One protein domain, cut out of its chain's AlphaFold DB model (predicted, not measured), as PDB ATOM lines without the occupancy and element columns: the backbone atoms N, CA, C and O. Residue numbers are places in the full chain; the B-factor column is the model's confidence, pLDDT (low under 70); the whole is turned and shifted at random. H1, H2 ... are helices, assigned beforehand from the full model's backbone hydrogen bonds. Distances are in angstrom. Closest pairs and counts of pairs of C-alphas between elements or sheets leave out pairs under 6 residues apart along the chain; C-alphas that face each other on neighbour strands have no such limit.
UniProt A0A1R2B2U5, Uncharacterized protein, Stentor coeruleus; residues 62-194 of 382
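What this domain is: This is residues 62 to 194 of the 382 residues of an uncharacterized protein of Stentor coeruleus (UniProt A0A1R2B2U5). A loose head of six helices, H1 and H3 to H7, sits at one end, and a long arm reaches away from it: the longest helix, H2, goes out, and residues 113 to 147, with no named element, fold back to the head. The printed part has 133 residues with seven named helices, H1 to H7 in chain order, no named strand, and the class all helix. The whole is extended, with a radius of gyration of the C-alphas of 21.7 A and spans of 65 by 29 by 27 A, the arm making the length.

How they stand to each other: H2, residues 89 to 112, touches no helix, and residues 88 to 94 stand free. H1, residues 62 to 79, touches H3, residues 148 to 155, with residues 73 to 77 alone, closest at the C-alphas of Leu 77 and Pro 148, 6.3 A, at a steep tilt of 60 degrees, opposite ways. With residues 66 to 73 alone H1 touches H5, residues 168 to 171, closest at the C-alphas of Arg 70 and Phe 171, 5.1 A. H4, residues 158 to 166, and H6, residues 175 to 180, are each close to H1 but not clearly touching. H3 and H7, residues 190 to 193, only just touch, with 3 pairs of C-alphas within 8 A, the closest Asn 149 and Leu 193, 6.4 A. In H1, H2, H3, H4 and H6 every O i to N i+4 pair is within hydrogen-bond range; H5 and H7 are too short for one.

Where its parts are: H2 is 34.9 A long, from C-alpha 89 at (-37.237, 23.233, 22.359) to C-alpha 112 at (-68.642, 38.500, 22.864). H1, 25.5 A, begins at C-alpha 62 at (-31.595, 6.007, 61.830).

The domain as a whole: The C-alphas farthest apart, of Asp 62 and Ser 114, are 65.8 A apart. The printed part has no cut. The link from H2 to H3 is long. Mean pLDDT of the printed part is 78.3; residues 81 to 88, 140 to 147, 179 to 180 and 182 to 194 are under 70.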
ATOM      1  N   ASP A  62     -32.604   5.098  62.392       79.69
ATOM      2  CA  ASP A  62     -31.595   6.007  61.830       79.69
ATOM      3  C   ASP A  62     -31.405   5.787  60.322       79.69
ATOM      4  O   ASP A  62     -31.438   6.723  59.526       79.69
ATOM      5  N   GLN A  63     -31.354   4.526  59.878       81.44
ATOM      6  CA  GLN A  63     -31.270   4.224  58.447       81.44
ATOM      7  C   GLN A  63     -32.487   4.750  57.668       81.44
ATOM      8  O   GLN A  63     -32.352   5.224  56.537       81.44
ATOM      9  N   ARG A  64     -33.687   4.666  58.257       84.31
ATOM     10  CA  ARG A  64     -34.906   5.215  57.658       84.31
ATOM     11  C   ARG A  64     -34.845   6.738  57.594       84.31
ATOM     12  O   ARG A  64     -35.108   7.278  56.526       84.31
ATOM     13  N   VAL A  65     -34.438   7.405  58.675       86.62
ATOM     14  CA  VAL A  65     -34.255   8.867  58.727       86.62
ATOM     15  C   VAL A  65     -33.280   9.321  57.644       86.62
ATOM     16  O   VAL A  65     -33.628  10.175  56.830       86.62
ATOM     17  N   ARG A  66     -32.118   8.670  57.531       86.69
ATOM     18  CA  ARG A  66     -31.108   8.981  56.511       86.69
ATOM     19  C   ARG A  66     -31.625   8.801  55.080       86.69
ATOM     20  O   ARG A  66     -31.383   9.647  54.220       86.69
ATOM     21  N   ARG A  67     -32.375   7.725  54.807       87.06
ATOM     22  CA  ARG A  67     -32.999   7.486  53.490       87.06
ATOM     23  C   ARG A  67     -34.065   8.527  53.159       87.06
ATOM     24  O   ARG A  67     -34.096   9.021  52.034       87.06
ATOM     25  N   THR A  68     -34.920   8.863  54.120       89.81
ATOM     26  CA  THR A  68     -35.970   9.872  53.949       89.81
ATOM     27  C   THR A  68     -35.369  11.254  53.724       89.81
ATOM     28  O   THR A  68     -35.777  11.937  52.788       89.81
ATOM     29  N   LEU A  69     -34.351  11.631  54.501       89.94
ATOM     30  CA  LEU A  69     -33.623  12.885  54.331       89.94
ATOM     31  C   LEU A  69     -32.972  12.962  52.946       89.94
ATOM     32  O   LEU A  69     -33.152  13.942  52.226       89.94
ATOM     33  N   ARG A  70     -32.303  11.890  52.510       89.44
ATOM     34  CA  ARG A  70     -31.723  11.805  51.164       89.44
ATOM     35  C   ARG A  70     -32.770  11.981  50.062       89.44
ATOM     36  O   ARG A  70     -32.539  12.726  49.111       89.44
ATOM     37  N   ALA A  71     -33.918  11.315  50.179       89.38
ATOM     38  CA  ALA A  71     -35.012  11.462  49.220       89.38
ATOM     39  C   ALA A  71     -35.572  12.894  49.220       89.38
ATOM     40  O   ALA A  71     -35.780  13.472  48.155       89.38
ATOM     41  N   LYS A  72     -35.740  13.499  50.401       90.88
ATOM     42  CA  LYS A  72     -36.213  14.877  50.570       90.88
ATOM     43  C   LYS A  72     -35.267  15.878  49.908       90.88
ATOM     44  O   LYS A  72     -35.716  16.694  49.109       90.88
ATOM     45  N   ILE A  73     -33.962  15.761  50.151       87.50
ATOM     46  CA  ILE A  73     -32.921  16.585  49.517       87.50
ATOM     47  C   ILE A  73     -32.947  16.423  47.999       87.50
ATOM     48  O   ILE A  73     -32.961  17.415  47.273       87.50
ATOM     49  N   HIS A  74     -33.028  15.187  47.506       87.38
ATOM     50  CA  HIS A  74     -33.137  14.917  46.076       87.38
ATOM     51  C   HIS A  74     -34.373  15.594  45.461       87.38
ATOM     52  O   HIS A  74     -34.266  16.252  44.430       87.38
ATOM     53  N   CYS A  75     -35.541  15.489  46.100       85.38
ATOM     54  CA  CYS A  75     -36.765  16.157  45.653       85.38
ATOM     55  C   CYS A  75     -36.621  17.684  45.647       85.38
ATOM     56  O   CYS A  75     -37.017  18.324  44.671       85.38
ATOM     57  N   ILE A  76     -36.022  18.264  46.694       84.44
ATOM     58  CA  ILE A  76     -35.756  19.704  46.772       84.44
ATOM     59  C   ILE A  76     -34.881  20.129  45.589       84.44
ATOM     60  O   ILE A  76     -35.291  20.991  44.817       84.44
ATOM     61  N   LEU A  77     -33.741  19.473  45.372       81.69
ATOM     62  CA  LEU A  77     -32.779  19.843  44.329       81.69
ATOM     63  C   LEU A  77     -33.272  19.557  42.902       81.69
ATOM     64  O   LEU A  77     -32.939  20.304  41.982       81.69
ATOM     65  N   CYS A  78     -34.101  18.529  42.700       80.00
ATOM     66  CA  CYS A  78     -34.790  18.278  41.428       80.00
ATOM     67  C   CYS A  78     -35.850  19.334  41.104       80.00
ATOM     68  O   CYS A  78     -36.070  19.626  39.930       80.00
ATOM     69  N   SER A  79     -36.534  19.866  42.124       74.00
ATOM     70  CA  SER A  79     -37.605  20.853  41.940       74.00
ATOM     71  C   SER A  79     -37.090  22.231  41.527       74.00
ATOM     72  O   SER A  79     -37.850  23.041  41.001       74.00
ATOM     73  N   LEU A  80     -35.798  22.493  41.731       72.25
ATOM     74  CA  LEU A  80     -35.186  23.757  41.361       72.25
ATOM     75  C   LEU A  80     -35.006  23.843  39.852       72.25
ATOM     76  O   LEU A  80     -34.392  22.982  39.212       72.25
ATOM     77  N   THR A  81     -35.524  24.926  39.282       64.62
ATOM     78  CA  THR A  81     -35.265  25.273  37.893       64.62
ATOM     79  C   THR A  81     -33.779  25.546  37.739       64.62
ATOM     80  O   THR A  81     -33.246  26.466  38.355       64.62
ATOM     81  N   ASP A  82     -33.109  24.741  36.922       55.94
ATOM     82  CA  ASP A  82     -31.701  24.950  36.613       55.94
ATOM     83  C   ASP A  82     -31.530  26.347  35.990       55.94
ATOM     84  O   ASP A  82     -32.145  26.603  34.947       55.94
ATOM     85  N   PRO A  83     -30.692  27.236  36.552       54.75
ATOM     86  CA  PRO A  83     -30.461  28.553  35.961       54.75
ATOM     87  C   PRO A  83     -29.885  28.453  34.536       54.75
ATOM     88  O   PRO A  83     -30.071  29.363  33.730       54.75
ATOM     89  N   TYR A  84     -29.267  27.312  34.196       44.66
ATOM     90  CA  TYR A  84     -28.624  27.049  32.906       44.66
ATOM     91  C   TYR A  84     -29.339  26.004  32.027       44.66
ATOM     92  O   TYR A  84     -28.970  25.836  30.860       44.66
ATOM     93  N   LYS A  85     -30.387  25.312  32.510       50.06
ATOM     94  CA  LYS A  85     -31.205  24.447  31.638       50.06
ATOM     95  C   LYS A  85     -32.121  25.351  30.845       50.06
ATOM     96  O   LYS A  85     -33.243  25.660  31.241       50.06
ATOM     97  N   SER A  86     -31.626  25.744  29.675       51.22
ATOM     98  CA  SER A  86     -32.471  26.291  28.628       51.22
ATOM     99  C   SER A  86     -33.715  25.407  28.494       51.22
ATOM    100  O   SER A  86     -33.613  24.183  28.373       51.22
ATOM    101  N   ILE A  87     -34.899  26.022  28.588       59.06
ATOM    102  CA  ILE A  87     -36.168  25.327  28.366       59.06
ATOM    103  C   ILE A  87     -36.015  24.554  27.052       59.06
ATOM    104  O   ILE A  87     -35.680  25.152  26.022       59.06
ATOM    105  N   THR A  88     -36.200  23.231  27.098       68.38
ATOM    106  CA  THR A  88     -36.033  22.381  25.914       68.38
ATOM    107  C   THR A  88     -36.928  22.891  24.788       68.38
ATOM    108  O   THR A  88     -38.001  23.444  25.037       68.38
ATOM    109  N   ARG A  89     -36.501  22.721  23.529       72.06
ATOM    110  CA  ARG A  89     -37.237  23.233  22.359       72.06
ATOM    111  C   ARG A  89     -38.720  22.843  22.398       72.06
ATOM    112  O   ARG A  89     -39.572  23.698  22.191       72.06
ATOM    113  N   ASN A  90     -39.015  21.600  22.774       75.44
ATOM    114  CA  ASN A  90     -40.382  21.091  22.897       75.44
ATOM    115  C   ASN A  90     -41.174  21.809  23.998       75.44
ATOM    116  O   ASN A  90     -42.315  22.195  23.768       75.44
ATOM    117  N   LYS A  91     -40.564  22.065  25.164       74.38
ATOM    118  CA  LYS A  91     -41.209  22.832  26.241       74.38
ATOM    119  C   LYS A  91     -41.448  24.291  25.841       74.38
ATOM    120  O   LYS A  91     -42.502  24.829  26.157       74.38
ATOM    121  N   LYS A  92     -40.532  24.926  25.097       78.88
ATOM    122  CA  LYS A  92     -40.751  26.285  24.559       78.88
ATOM    123  C   LYS A  92     -41.928  26.318  23.588       78.88
ATOM    124  O   LYS A  92     -42.786  27.181  23.718       78.88
ATOM    125  N   ILE A  93     -41.979  25.370  22.653       76.62
ATOM    126  CA  ILE A  93     -43.083  25.247  21.688       76.62
ATOM    127  C   ILE A  93     -44.408  25.027  22.427       76.62
ATOM    128  O   ILE A  93     -45.376  25.732  22.166       76.62
ATOM    129  N   SER A  94     -44.424  24.124  23.411       85.12
ATOM    130  CA  SER A  94     -45.570  23.881  24.293       85.12
ATOM    131  C   SER A  94     -46.061  25.166  24.966       85.12
ATOM    132  O   SER A  94     -47.238  25.491  24.872       85.12
ATOM    133  N   LEU A  95     -45.176  25.933  25.610       86.19
ATOM    134  CA  LEU A  95     -45.558  27.181  26.286       86.19
ATOM    135  C   LEU A  95     -46.100  28.238  25.311       86.19
ATOM    136  O   LEU A  95     -47.049  28.941  25.646       86.19
ATOM    137  N   VAL A  96     -45.541  28.333  24.100       87.06
ATOM    138  CA  VAL A  96     -46.058  29.226  23.048       87.06
ATOM    139  C   VAL A  96     -47.456  28.799  22.599       87.06
ATOM    140  O   VAL A  96     -48.319  29.656  22.424       87.06
ATOM    141  N   ASN A  97     -47.701  27.497  22.448       88.81
ATOM    142  CA  ASN A  97     -49.015  26.981  22.067       88.81
ATOM    143  C   ASN A  97     -50.060  27.239  23.158       88.81
ATOM    144  O   ASN A  97     -51.131  27.751  22.849       88.81
ATOM    145  N   ILE A  98     -49.719  26.995  24.429       90.62
ATOM    146  CA  ILE A  98     -50.596  27.303  25.571       90.62
ATOM    147  C   ILE A  98     -50.906  28.807  25.617       90.62
ATOM    148  O   ILE A  98     -52.045  29.199  25.857       90.62
ATOM    149  N   LYS A  99     -49.911  29.664  25.340       91.75
ATOM    150  CA  LYS A  99     -50.108  31.121  25.272       91.75
ATOM    151  C   LYS A  99     -51.115  31.508  24.200       91.75
ATOM    152  O   LYS A  99     -51.979  32.339  24.458       91.75
ATOM    153  N   LYS A 100     -50.992  30.917  23.010       91.75
ATOM    154  CA  LYS A 100     -51.907  31.167  21.894       91.75
ATOM    155  C   LYS A 100     -53.329  30.726  22.224       91.75
ATOM    156  O   LYS A 100     -54.234  31.520  22.021       91.75
ATOM    157  N   GLN A 101     -53.504  29.529  22.785       92.31
ATOM    158  CA  GLN A 101     -54.821  29.009  23.169       92.31
ATOM    159  C   GLN A 101     -55.517  29.914  24.193       92.31
ATOM    160  O   GLN A 101     -56.622  30.377  23.942       92.31
ATOM    161  N   LYS A 102     -54.831  30.272  25.287       92.25
ATOM    162  CA  LYS A 102     -55.391  31.190  26.294       92.25
ATOM    163  C   LYS A 102     -55.738  32.570  25.728       92.25
ATOM    164  O   LYS A 102     -56.735  33.166  26.115       92.25
ATOM    165  N   LEU A 103     -54.904  33.099  24.830       93.69
ATOM    166  CA  LEU A 103     -55.173  34.380  24.179       93.69
ATOM    167  C   LEU A 103     -56.384  34.297  23.245       93.69
ATOM    168  O   LEU A 103     -57.156  35.247  23.148       93.69
ATOM    169  N   GLU A 104     -56.535  33.182  22.538       93.56
ATOM    170  CA  GLU A 104     -57.666  32.941  21.651       93.56
ATOM    171  C   GLU A 104     -58.976  32.855  22.441       93.56
ATOM    172  O   GLU A 104     -59.931  33.543  22.087       93.56
ATOM    173  N   GLU A 105     -58.989  32.130  23.562       93.19
ATOM    174  CA  GLU A 105     -60.110  32.095  24.513       93.19
ATOM    175  C   GLU A 105     -60.473  33.502  25.016       93.19
ATOM    176  O   GLU A 105     -61.628  33.923  24.943       93.19
ATOM    177  N   LEU A 106     -59.477  34.278  25.452       93.12
ATOM    178  CA  LEU A 106     -59.671  35.660  25.890       93.12
ATOM    179  C   LEU A 106     -60.249  36.542  24.774       93.12
ATOM    180  O   LEU A 106     -61.180  37.311  25.006       93.12
ATOM    181  N   ASN A 107     -59.729  36.433  23.552       93.25
ATOM    182  CA  ASN A 107     -60.213  37.213  22.417       93.25
ATOM    183  C   ASN A 107     -61.626  36.802  21.987       93.25
ATOM    184  O   ASN A 107     -62.384  37.656  21.529       93.25
ATOM    185  N   GLN A 108     -62.021  35.540  22.174       94.19
ATOM    186  CA  GLN A 108     -63.411  35.116  21.994       94.19
ATOM    187  C   GLN A 108     -64.334  35.762  23.033       94.19
ATOM    188  O   GLN A 108     -65.390  36.274  22.665       94.19
ATOM    189  N   ILE A 109     -63.933  35.799  24.309       92.81
ATOM    190  CA  ILE A 109     -64.693  36.480  25.371       92.81
ATOM    191  C   ILE A 109     -64.799  37.981  25.078       92.81
ATOM    192  O   ILE A 109     -65.888  38.547  25.135       92.81
ATOM    193  N   ARG A 110     -63.695  38.631  24.691       92.56
ATOM    194  CA  ARG A 110     -63.674  40.065  24.367       92.56
ATOM    195  C   ARG A 110     -64.551  40.399  23.165       92.56
ATOM    196  O   ARG A 110     -65.313  41.352  23.252       92.56
ATOM    197  N   LYS A 111     -64.545  39.570  22.114       93.62
ATOM    198  CA  LYS A 111     -65.483  39.707  20.986       93.62
ATOM    199  C   LYS A 111     -66.944  39.597  21.429       93.62
ATOM    200  O   LYS A 111     -67.751  40.409  20.995       93.62
ATOM    201  N   LYS A 112     -67.280  38.636  22.302       92.94
ATOM    202  CA  LYS A 112     -68.642  38.500  22.864       92.94
ATOM    203  C   LYS A 112     -69.057  39.715  23.696       92.94
ATOM    204  O   LYS A 112     -70.229  40.061  23.713       92.94
ATOM    205  N   MET A 113     -68.099  40.355  24.360       90.88
ATOM    206  CA  MET A 113     -68.296  41.558  25.174       90.88
ATOM    207  C   MET A 113     -68.096  42.869  24.388       90.88
ATOM    208  O   MET A 113     -67.967  43.922  25.008       90.88
ATOM    209  N   SER A 114     -68.027  42.822  23.050       90.69
ATOM    210  CA  SER A 114     -67.804  43.988  22.175       90.69
ATOM    211  C   SER A 114     -66.554  44.816  22.518       90.69
ATOM    212  O   SER A 114     -66.547  46.038  22.392       90.69
ATOM    213  N   LYS A 115     -65.480  44.153  22.960       90.50
ATOM    214  CA  LYS A 115     -64.168  44.749  23.253       90.50
ATOM    215  C   LYS A 115     -63.149  44.385  22.176       90.50
ATOM    216  O   LYS A 115     -63.151  43.269  21.655       90.50
ATOM    217  N   ASP A 116     -62.200  45.286  21.943       89.38
ATOM    218  CA  ASP A 116     -61.103  45.058  21.003       89.38
ATOM    219  C   ASP A 116     -60.233  43.870  21.407       89.38
ATOM    220  O   ASP A 116     -59.935  43.662  22.589       89.38
ATOM    221  N   THR A 117     -59.790  43.093  20.422       91.75
ATOM    222  CA  THR A 117     -58.903  41.946  20.640       91.75
ATOM    223  C   THR A 117     -57.511  42.383  21.081       91.75
ATOM    224  O   THR A 117     -56.974  43.372  20.590       91.75
ATOM    225  N   ILE A 118     -56.893  41.596  21.955       89.19
ATOM    226  CA  ILE A 118     -55.541  41.829  22.461       89.19
ATOM    227  C   ILE A 118     -54.519  41.111  21.575       89.19
ATOM    228  O   ILE A 118     -54.748  39.987  21.110       89.19
ATOM    229  N   ASN A 119     -53.369  41.754  21.364       88.44
ATOM    230  CA  ASN A 119     -52.247  41.182  20.634       88.44
ATOM    231  C   ASN A 119     -51.431  40.223  21.519       88.44
ATOM    232  O   ASN A 119     -51.345  40.361  22.738       88.44
ATOM    233  N   ILE A 120     -50.752  39.258  20.902       85.06
ATOM    234  CA  ILE A 120     -49.951  38.254  21.611       85.06
ATOM    235  C   ILE A 120     -48.777  38.839  22.395       85.06
ATOM    236  O   ILE A 120     -48.267  38.185  23.307       85.06
ATOM    237  N   ASN A 121     -48.342  40.049  22.049       83.88
ATOM    238  CA  ASN A 121     -47.262  40.742  22.741       83.88
ATOM    239  C   ASN A 121     -47.730  41.368  24.062       83.88
ATOM    240  O   ASN A 121     -46.951  41.402  25.011       83.88
ATOM    241  N   ASP A 122     -49.001  41.758  24.151       82.38
ATOM    242  CA  ASP A 122     -49.563  42.472  25.306       82.38
ATOM    243  C   ASP A 122     -50.128  41.526  26.378       82.38
ATOM    244  O   ASP A 122     -50.466  41.955  27.481       82.38
ATOM    245  N   PHE A 123     -50.204  40.231  26.066       85.44
ATOM    246  CA  PHE A 123     -50.652  39.166  26.960       85.44
ATOM    247  C   PHE A 123     -49.471  38.319  27.443       85.44
ATOM    248  O   PHE A 123     -48.618  37.916  26.648       85.44
ATOM    249  N   SER A 124     -49.422  37.978  28.729       85.50
ATOM    250  CA  SER A 124     -48.478  37.014  29.302       85.50
ATOM    251  C   SER A 124     -49.184  35.726  29.722       85.50
ATOM    252  O   SER A 124     -50.342  35.727  30.111       85.50
ATOM    253  N   LEU A 125     -48.462  34.601  29.711       85.12
ATOM    254  CA  LEU A 125     -49.008  33.303  30.140       85.12
ATOM    255  C   LEU A 125     -49.470  33.298  31.610       85.12
ATOM    256  O   LEU A 125     -50.307  32.482  32.000       85.12
ATOM    257  N   ASN A 126     -48.856  34.173  32.407       82.69
ATOM    258  CA  ASN A 126     -49.095  34.317  33.838       82.69
ATOM    259  C   ASN A 126     -50.219  35.306  34.152       82.69
ATOM    260  O   ASN A 126     -50.584  35.425  35.320       82.69
ATOM    261  N   ASP A 127     -50.721  36.024  33.148       83.88
ATOM    262  CA  ASP A 127     -51.848  36.924  33.334       83.88
ATOM    263  C   ASP A 127     -53.136  36.106  33.433       83.88
ATOM    264  O   ASP A 127     -53.310  35.072  32.779       83.88
ATOM    265  N   THR A 128     -54.041  36.576  34.277       85.56
ATOM    266  CA  THR A 128     -55.376  36.001  34.459       85.56
ATOM    267  C   THR A 128     -56.408  36.940  33.859       85.56
ATOM    268  O   THR A 128     -56.183  38.148  33.819       85.56
ATOM    269  N   PHE A 129     -57.534  36.413  33.391       89.06
ATOM    270  CA  PHE A 129     -58.613  37.226  32.841       89.06
ATOM    271  C   PHE A 129     -59.964  36.828  33.428       89.06
ATOM    272  O   PHE A 129     -60.174  35.665  33.770       89.06
ATOM    273  N   ASP A 130     -60.849  37.811  33.575       87.50
ATOM    274  CA  ASP A 130     -62.206  37.617  34.084       87.50
ATOM    275  C   ASP A 130     -63.185  37.185  32.973       87.50
ATOM    276  O   ASP A 130     -62.856  37.151  31.781       87.50
ATOM    277  N   SER A 131     -64.425  36.877  33.361       87.81
ATOM    278  CA  SER A 131     -65.523  36.543  32.443       87.81
ATOM    279  C   SER A 131     -65.914  37.691  31.504       87.81
ATOM    280  O   SER A 131     -66.599  37.464  30.510       87.81
ATOM    281  N   TYR A 132     -65.479  38.916  31.802       85.88
ATOM    282  CA  TYR A 132     -65.718  40.117  31.003       85.88
ATOM    283  C   TYR A 132     -64.554  40.437  30.049       85.88
ATOM    284  O   TYR A 132     -64.602  41.442  29.331       85.88
ATOM    285  N   GLY A 133     -63.512  39.602  30.013       84.31
ATOM    286  CA  GLY A 133     -62.348  39.758  29.144       84.31
ATOM    287  C   GLY A 133     -61.365  40.853  29.576       84.31
ATOM    288  O   GLY A 133     -60.577  41.326  28.749       84.31
ATOM    289  N   ASN A 134     -61.405  41.292  30.836       88.19
ATOM    290  CA  ASN A 134     -60.409  42.181  31.430       88.19
ATOM    291  C   ASN A 134     -59.207  41.369  31.916       88.19
ATOM    292  O   ASN A 134     -59.358  40.331  32.558       88.19
ATOM    293  N   VAL A 135     -58.001  41.856  31.626       88.38
ATOM    294  CA  VAL A 135     -56.753  41.187  32.007       88.38
ATOM    295  C   VAL A 135     -56.259  41.739  33.339       88.38
ATOM    296  O   VAL A 135     -55.918  42.916  33.443       88.38
ATOM    297  N   MET A 136     -56.159  40.871  34.340       85.81
ATOM    298  CA  MET A 136     -55.473  41.142  35.596       85.81
ATOM    299  C   MET A 136     -54.026  40.664  35.484       85.81
ATOM    300  O   MET A 136     -53.741  39.462  35.463       85.81
ATOM    301  N   LYS A 137     -53.099  41.623  35.396       81.25
ATOM    302  CA  LYS A 137     -51.661  41.339  35.390       81.25
ATOM    303  C   LYS A 137     -51.256  40.811  36.758       81.25
ATOM    304  O   LYS A 137     -51.525  41.452  37.774       81.25
ATOM    305  N   LYS A 138     -50.579  39.661  36.792       74.94
ATOM    306  CA  LYS A 138     -50.047  39.134  38.054       74.94
ATOM    307  C   LYS A 138     -49.029  40.141  38.616       74.94
ATOM    308  O   LYS A 138     -48.144  40.562  37.862       74.94
ATOM    309  N   PRO A 139     -49.111  40.532  39.902       72.06
ATOM    310  CA  PRO A 139     -48.108  41.403  40.500       72.06
ATOM    311  C   PRO A 139     -46.720  40.777  40.333       72.06
ATOM    312  O   PRO A 139     -46.546  39.564  40.490       72.06
ATOM    313  N   LYS A 140     -45.727  41.600  39.976       61.22
ATOM    314  CA  LYS A 140     -44.328  41.170  39.903       61.22
ATOM    315  C   LYS A 140     -43.838  40.912  41.324       61.22
ATOM    316  O   LYS A 140     -43.305  41.805  41.969       61.22
ATOM    317  N   ILE A 141     -44.034  39.693  41.812       55.19
ATOM    318  CA  ILE A 141     -43.388  39.250  43.041       55.19
ATOM    319  C   ILE A 141     -41.902  39.107  42.702       55.19
ATOM    320  O   ILE A 141     -41.525  38.267  41.880       55.19
ATOM    321  N   ILE A 142     -41.065  39.965  43.285       52.97
ATOM    322  CA  ILE A 142     -39.605  39.831  43.236       52.97
ATOM    323  C   ILE A 142     -39.236  38.724  44.230       52.97
ATOM    324  O   ILE A 142     -38.664  38.967  45.285       52.97
ATOM    325  N   GLU A 143     -39.638  37.492  43.935       54.56
ATOM    326  CA  GLU A 143     -39.107  36.332  44.638       54.56
ATOM    327  C   GLU A 143     -37.652  36.176  44.191       54.56
ATOM    328  O   GLU A 143     -37.364  35.907  43.020       54.56
ATOM    329  N   THR A 144     -36.719  36.393  45.121       57.44
ATOM    330  CA  THR A 144     -35.312  36.030  44.936       57.44
ATOM    331  C   THR A 144     -35.260  34.580  44.480       57.44
ATOM    332  O   THR A 144     -35.884  33.713  45.099       57.44
ATOM    333  N   ARG A 145     -34.548  34.305  43.382       58.94
ATOM    334  CA  ARG A 145     -34.430  32.941  42.865       58.94
ATOM    335  C   ARG A 145     -33.926  32.036  43.983       58.94
ATOM    336  O   ARG A 145     -32.880  32.286  44.571       58.94
ATOM    337  N   LEU A 146     -34.679  30.977  44.260       61.47
ATOM    338  CA  LEU A 146     -34.276  29.943  45.202       61.47
ATOM    339  C   LEU A 146     -33.024  29.242  44.666       61.47
ATOM    340  O   LEU A 146     -33.097  28.379  43.791       61.47
ATOM    341  N   THR A 147     -31.863  29.639  45.179       69.69
ATOM    342  CA  THR A 147     -30.609  28.910  44.991       69.69
ATOM    343  C   THR A 147     -30.701  27.533  45.657       69.69
ATOM    344  O   THR A 147     -31.439  27.365  46.632       69.69
ATOM    345  N   PRO A 148     -29.936  26.531  45.191       73.50
ATOM    346  CA  PRO A 148     -29.861  25.221  45.840       73.50
ATOM    347  C   PRO A 148     -29.683  25.277  47.361       73.50
ATOM    348  O   PRO A 148     -30.390  24.573  48.080       73.50
ATOM    349  N   ASN A 149     -28.835  26.178  47.859       75.50
ATOM    350  CA  ASN A 149     -28.545  26.289  49.290       75.50
ATOM    351  C   ASN A 149     -29.701  26.943  50.060       75.50
ATOM    352  O   ASN A 149     -30.109  26.436  51.105       75.50
ATOM    353  N   SER A 150     -30.288  28.021  49.522       73.81
ATOM    354  CA  SER A 150     -31.455  28.663  50.149       73.81
ATOM    355  C   SER A 150     -32.671  27.734  50.172       73.81
ATOM    356  O   SER A 150     -33.380  27.672  51.174       73.81
ATOM    357  N   ALA A 151     -32.870  26.937  49.122       78.56
ATOM    358  CA  ALA A 151     -33.956  25.968  49.047       78.56
ATOM    359  C   ALA A 151     -33.810  24.828  50.058       78.56
ATOM    360  O   ALA A 151     -34.807  24.406  50.647       78.56
ATOM    361  N   LEU A 152     -32.586  24.340  50.279       82.88
ATOM    362  CA  LEU A 152     -32.311  23.360  51.329       82.88
ATOM    363  C   LEU A 152     -32.559  23.968  52.713       82.88
ATOM    364  O   LEU A 152     -33.257  23.357  53.515       82.88
ATOM    365  N   LYS A 153     -32.097  25.197  52.962       82.00
ATOM    366  CA  LYS A 153     -32.298  25.897  54.241       82.00
ATOM    367  C   LYS A 153     -33.770  26.170  54.562       82.00
ATOM    368  O   LYS A 153     -34.165  26.065  55.714       82.00
ATOM    369  N   GLN A 154     -34.583  26.511  53.561       81.12
ATOM    370  CA  GLN A 154     -36.011  26.781  53.763       81.12
ATOM    371  C   GLN A 154     -36.851  25.511  53.945       81.12
ATOM    372  O   GLN A 154     -37.852  25.541  54.656       81.12
ATOM    373  N   LYS A 155     -36.496  24.406  53.274       85.00
ATOM    374  CA  LYS A 155     -37.332  23.189  53.228       85.00
ATOM    375  C   LYS A 155     -36.887  22.079  54.185       85.00
ATOM    376  O   LYS A 155     -37.654  21.139  54.413       85.00
ATOM    377  N   LEU A 156     -35.664  22.145  54.708       87.44
ATOM    378  CA  LEU A 156     -35.170  21.229  55.734       87.44
ATOM    379  C   LEU A 156     -35.411  21.809  57.130       87.44
ATOM    380  O   LEU A 156     -35.322  23.013  57.352       87.44
ATOM    381  N   THR A 157     -35.723  20.933  58.078       87.81
ATOM    382  CA  THR A 157     -35.773  21.279  59.505       87.81
ATOM    383  C   THR A 157     -34.359  21.494  60.052       87.81
ATOM    384  O   THR A 157     -33.388  21.041  59.448       87.81
ATOM    385  N   LYS A 158     -34.226  22.159  61.206       85.38
ATOM    386  CA  LYS A 158     -32.915  22.453  61.821       85.38
ATOM    387  C   LYS A 158     -32.063  21.188  62.000       85.38
ATOM    388  O   LYS A 158     -30.946  21.141  61.501       85.38
ATOM    389  N   ASN A 159     -32.646  20.132  62.566       85.19
ATOM    390  CA  ASN A 159     -31.960  18.856  62.793       85.19
ATOM    391  C   ASN A 159     -31.588  18.148  61.477       85.19
ATOM    392  O   ASN A 159     -30.535  17.530  61.365       85.19
ATOM    393  N   GLU A 160     -32.449  18.221  60.456       86.81
ATOM    394  CA  GLU A 160     -32.126  17.687  59.127       86.81
ATOM    395  C   GLU A 160     -30.973  18.457  58.480       86.81
ATOM    396  O   GLU A 160     -30.135  17.853  57.818       86.81
ATOM    397  N   LEU A 161     -30.926  19.776  58.669       85.50
ATOM    398  CA  LEU A 161     -29.852  20.621  58.166       85.50
ATOM    399  C   LEU A 161     -28.529  20.316  58.878       85.50
ATOM    400  O   LEU A 161     -27.506  20.239  58.209       85.50
ATOM    401  N   GLU A 162     -28.551  20.096  60.194       82.44
ATOM    402  CA  GLU A 162     -27.386  19.671  60.984       82.44
ATOM    403  C   GLU A 162     -26.835  18.326  60.499       82.44
ATOM    404  O   GLU A 162     -25.659  18.245  60.160       82.44
ATOM    405  N   MET A 163     -27.690  17.314  60.309       83.75
ATOM    406  CA  MET A 163     -27.257  16.028  59.740       83.75
ATOM    407  C   MET A 163     -26.619  16.182  58.349       83.75
ATOM    408  O   MET A 163     -25.682  15.467  58.004       83.75
ATOM    409  N   VAL A 164     -27.125  17.102  57.521       83.19
ATOM    410  CA  VAL A 164     -26.551  17.379  56.194       83.19
ATOM    411  C   VAL A 164     -25.242  18.159  56.290       83.19
ATOM    412  O   VAL A 164     -24.375  17.944  55.451       83.19
ATOM    413  N   LYS A 165     -25.090  19.041  57.285       80.62
ATOM    414  CA  LYS A 165     -23.830  19.745  57.569       80.62
ATOM    415  C   LYS A 165     -22.732  18.768  57.992       80.62
ATOM    416  O   LYS A 165     -21.601  18.934  57.551       80.62
ATOM    417  N   GLU A 166     -23.076  17.752  58.783       80.88
ATOM    418  CA  GLU A 166     -22.136  16.720  59.239       80.88
ATOM    419  C   GLU A 166     -21.577  15.869  58.087       80.88
ATOM    420  O   GLU A 166     -20.373  15.624  58.036       80.88
ATOM    421  N   ASP A 167     -22.423  15.417  57.151       78.94
ATOM    422  CA  ASP A 167     -21.979  14.588  56.016       78.94
ATOM    423  C   ASP A 167     -22.768  14.859  54.717       78.94
ATOM    424  O   ASP A 167     -23.619  14.066  54.287       78.94
ATOM    425  N   PRO A 168     -22.482  15.971  54.019       76.19
ATOM    426  CA  PRO A 168     -23.201  16.331  52.800       76.19
ATOM    427  C   PRO A 168     -22.882  15.384  51.635       76.19
ATOM    428  O   PRO A 168     -23.729  15.171  50.760       76.19
ATOM    429  N   GLY A 169     -21.692  14.771  51.625       76.25
ATOM    430  CA  GLY A 169     -21.264  13.816  50.600       76.25
ATOM    431  C   GLY A 169     -22.085  12.526  50.615       76.25
ATOM    432  O   GLY A 169     -22.384  11.964  49.554       76.25
ATOM    433  N   TYR A 170     -22.517  12.093  51.800       82.81
ATOM    434  CA  TYR A 170     -23.407  10.951  51.967       82.81
ATOM    435  C   TYR A 170     -24.827  11.221  51.453       82.81
ATOM    436  O   TYR A 170     -25.411  10.357  50.785       82.81
ATOM    437  N   PHE A 171     -25.380  12.411  51.714       82.44
ATOM    438  CA  PHE A 171     -26.749  12.761  51.315       82.44
ATOM    439  C   PHE A 171     -26.863  13.228  49.856       82.44
ATOM    440  O   PHE A 171     -27.860  12.929  49.194       82.44
ATOM    441  N   ILE A 172     -25.841  13.898  49.312       81.31
ATOM    442  CA  ILE A 172     -25.827  14.461  47.953       81.31
ATOM    443  C   ILE A 172     -24.825  13.690  47.088       81.31
ATOM    444  O   ILE A 172     -23.726  14.143  46.782       81.31
ATOM    445  N   GLN A 173     -25.218  12.487  46.669       77.38
ATOM    446  CA  GLN A 173     -24.335  11.605  45.892       77.38
ATOM    447  C   GLN A 173     -24.294  11.933  44.395       77.38
ATOM    448  O   GLN A 173     -23.295  11.647  43.741       77.38
ATOM    449  N   ASN A 174     -25.358  12.529  43.849       80.88
ATOM    450  CA  ASN A 174     -25.457  12.823  42.420       80.88
ATOM    451  C   ASN A 174     -24.477  13.941  42.024       80.88
ATOM    452  O   ASN A 174     -24.558  15.048  42.558       80.88
ATOM    453  N   GLU A 175     -23.594  13.666  41.063       74.94
ATOM    454  CA  GLU A 175     -22.592  14.615  40.562       74.94
ATOM    455  C   GLU A 175     -23.210  15.912  40.026       74.94
ATOM    456  O   GLU A 175     -22.650  16.988  40.231       74.94
ATOM    457  N   GLU A 176     -24.403  15.845  39.423       74.81
ATOM    458  CA  GLU A 176     -25.113  17.043  38.960       74.81
ATOM    459  C   GLU A 176     -25.446  17.985  40.122       74.81
ATOM    460  O   GLU A 176     -25.290  19.200  40.018       74.81
ATOM    461  N   PHE A 177     -25.896  17.431  41.249       75.19
ATOM    462  CA  PHE A 177     -26.186  18.212  42.449       75.19
ATOM    463  C   PHE A 177     -24.909  18.679  43.136       75.19
ATOM    464  O   PHE A 177     -24.872  19.812  43.614       75.19
ATOM    465  N   LYS A 178     -23.853  17.854  43.091       73.19
ATOM    466  CA  LYS A 178     -22.513  18.248  43.530       73.19
ATOM    467  C   LYS A 178     -22.035  19.509  42.830       73.19
ATOM    468  O   LYS A 178     -21.657  20.479  43.477       73.19
ATOM    469  N   TYR A 179     -22.153  19.537  41.512       66.00
ATOM    470  CA  TYR A 179     -21.790  20.704  40.724       66.00
ATOM    471  C   TYR A 179     -22.691  21.919  41.003       66.00
ATOM    472  O   TYR A 179     -22.185  23.022  41.190       66.00
ATOM    473  N   LYS A 180     -24.018  21.730  41.097       67.56
ATOM    474  CA  LYS A 180     -24.979  22.826  41.345       67.56
ATOM    475  C   LYS A 180     -24.765  23.562  42.661       67.56
ATOM    476  O   LYS A 180     -24.986  24.765  42.724       67.56
ATOM    477  N   ILE A 181     -24.370  22.836  43.700       70.50
ATOM    478  CA  ILE A 181     -24.096  23.388  45.033       70.50
ATOM    479  C   ILE A 181     -22.605  23.758  45.170       70.50
ATOM    480  O   ILE A 181     -22.186  24.253  46.206       70.50
ATOM    481  N   LYS A 182     -21.797  23.554  44.112       67.06
ATOM    482  CA  LYS A 182     -20.335  23.731  44.113       67.06
ATOM    483  C   LYS A 182     -19.654  22.966  45.255       67.06
ATOM    484  O   LYS A 182     -18.660  23.424  45.808       67.06
ATOM    485  N   LEU A 183     -20.154  21.754  45.528       63.22
ATOM    486  CA  LEU A 183     -19.688  20.855  46.590       63.22
ATOM    487  C   LEU A 183     -18.146  20.647  46.542       63.22
ATOM    488  O   LEU A 183     -17.509  20.491  47.571       63.22
ATOM    489  N   ASN A 184     -17.506  20.704  45.373       60.06
ATOM    490  CA  ASN A 184     -16.072  20.398  45.252       60.06
ATOM    491  C   ASN A 184     -15.117  21.604  45.392       60.06
ATOM    492  O   ASN A 184     -13.908  21.390  45.391       60.06
ATOM    493  N   ASN A 185     -15.614  22.847  45.444       58.78
ATOM    494  CA  ASN A 185     -14.781  24.043  45.229       58.78
ATOM    495  C   ASN A 185     -14.564  24.928  46.471       58.78
ATOM    496  O   ASN A 185     -13.732  25.831  46.402       58.78
ATOM    497  N   GLU A 186     -15.287  24.722  47.576       54.91
ATOM    498  CA  GLU A 186     -15.175  25.575  48.769       54.91
ATOM    499  C   GLU A 186     -14.496  24.856  49.941       54.91
ATOM    500  O   GLU A 186     -14.754  23.689  50.219       54.91
ATOM    501  N   VAL A 187     -13.604  25.588  50.616       54.69
ATOM    502  CA  VAL A 187     -12.659  25.109  51.643       54.69
ATOM    503  C   VAL A 187     -13.348  24.638  52.937       54.69
ATOM    504  O   VAL A 187     -12.703  24.019  53.777       54.69
ATOM    505  N   SER A 188     -14.660  24.836  53.104       55.12
ATOM    506  CA  SER A 188     -15.414  24.180  54.179       55.12
ATOM    507  C   SER A 188     -16.896  24.015  53.830       55.12
ATOM    508  O   SER A 188     -17.511  24.890  53.215       55.12
ATOM    509  N   TRP A 189     -17.491  22.899  54.252       61.91
ATOM    510  CA  TRP A 189     -18.934  22.650  54.143       61.91
ATOM    511  C   TRP A 189     -19.771  23.615  54.980       61.91
ATOM    512  O   TRP A 189     -20.878  23.989  54.595       61.91
ATOM    513  N   GLU A 190     -19.214  24.036  56.112       55.22
ATOM    514  CA  GLU A 190     -19.835  24.935  57.079       55.22
ATOM    515  C   GLU A 190     -20.141  26.297  56.435       55.22
ATOM    516  O   GLU A 190     -21.240  26.832  56.588       55.22
ATOM    517  N   THR A 191     -19.247  26.796  55.574       56.94
ATOM    518  CA  THR A 191     -19.426  28.076  54.868       56.94
ATOM    519  C   THR A 191     -20.482  28.064  53.755       56.94
ATOM    520  O   THR A 191     -20.958  29.132  53.376       56.94
ATOM    521  N   LEU A 192     -20.902  26.894  53.252       56.53
ATOM    522  CA  LEU A 192     -21.893  26.793  52.165       56.53
ATOM    523  C   LEU A 192     -23.340  27.024  52.635       56.53
ATOM    524  O   LEU A 192     -24.198  27.422  51.837       56.53
ATOM    525  N   LEU A 193     -23.621  26.760  53.916       56.84
ATOM    526  CA  LEU A 193     -24.949  26.897  54.534       56.84
ATOM    527  C   LEU A 193     -25.028  28.073  55.525       56.84
ATOM    528  O   LEU A 193     -26.126  28.591  55.776       56.84
ATOM    529  N   ASP A 194     -23.878  28.531  56.030       55.75
ATOM    530  CA  ASP A 194     -23.757  29.678  56.927       55.75
ATOM    531  C   ASP A 194     -23.329  30.937  56.154       55.75
ATOM    532  O   ASP A 194     -22.175  31.348  56.123       55.75
TER     533      ASP A 194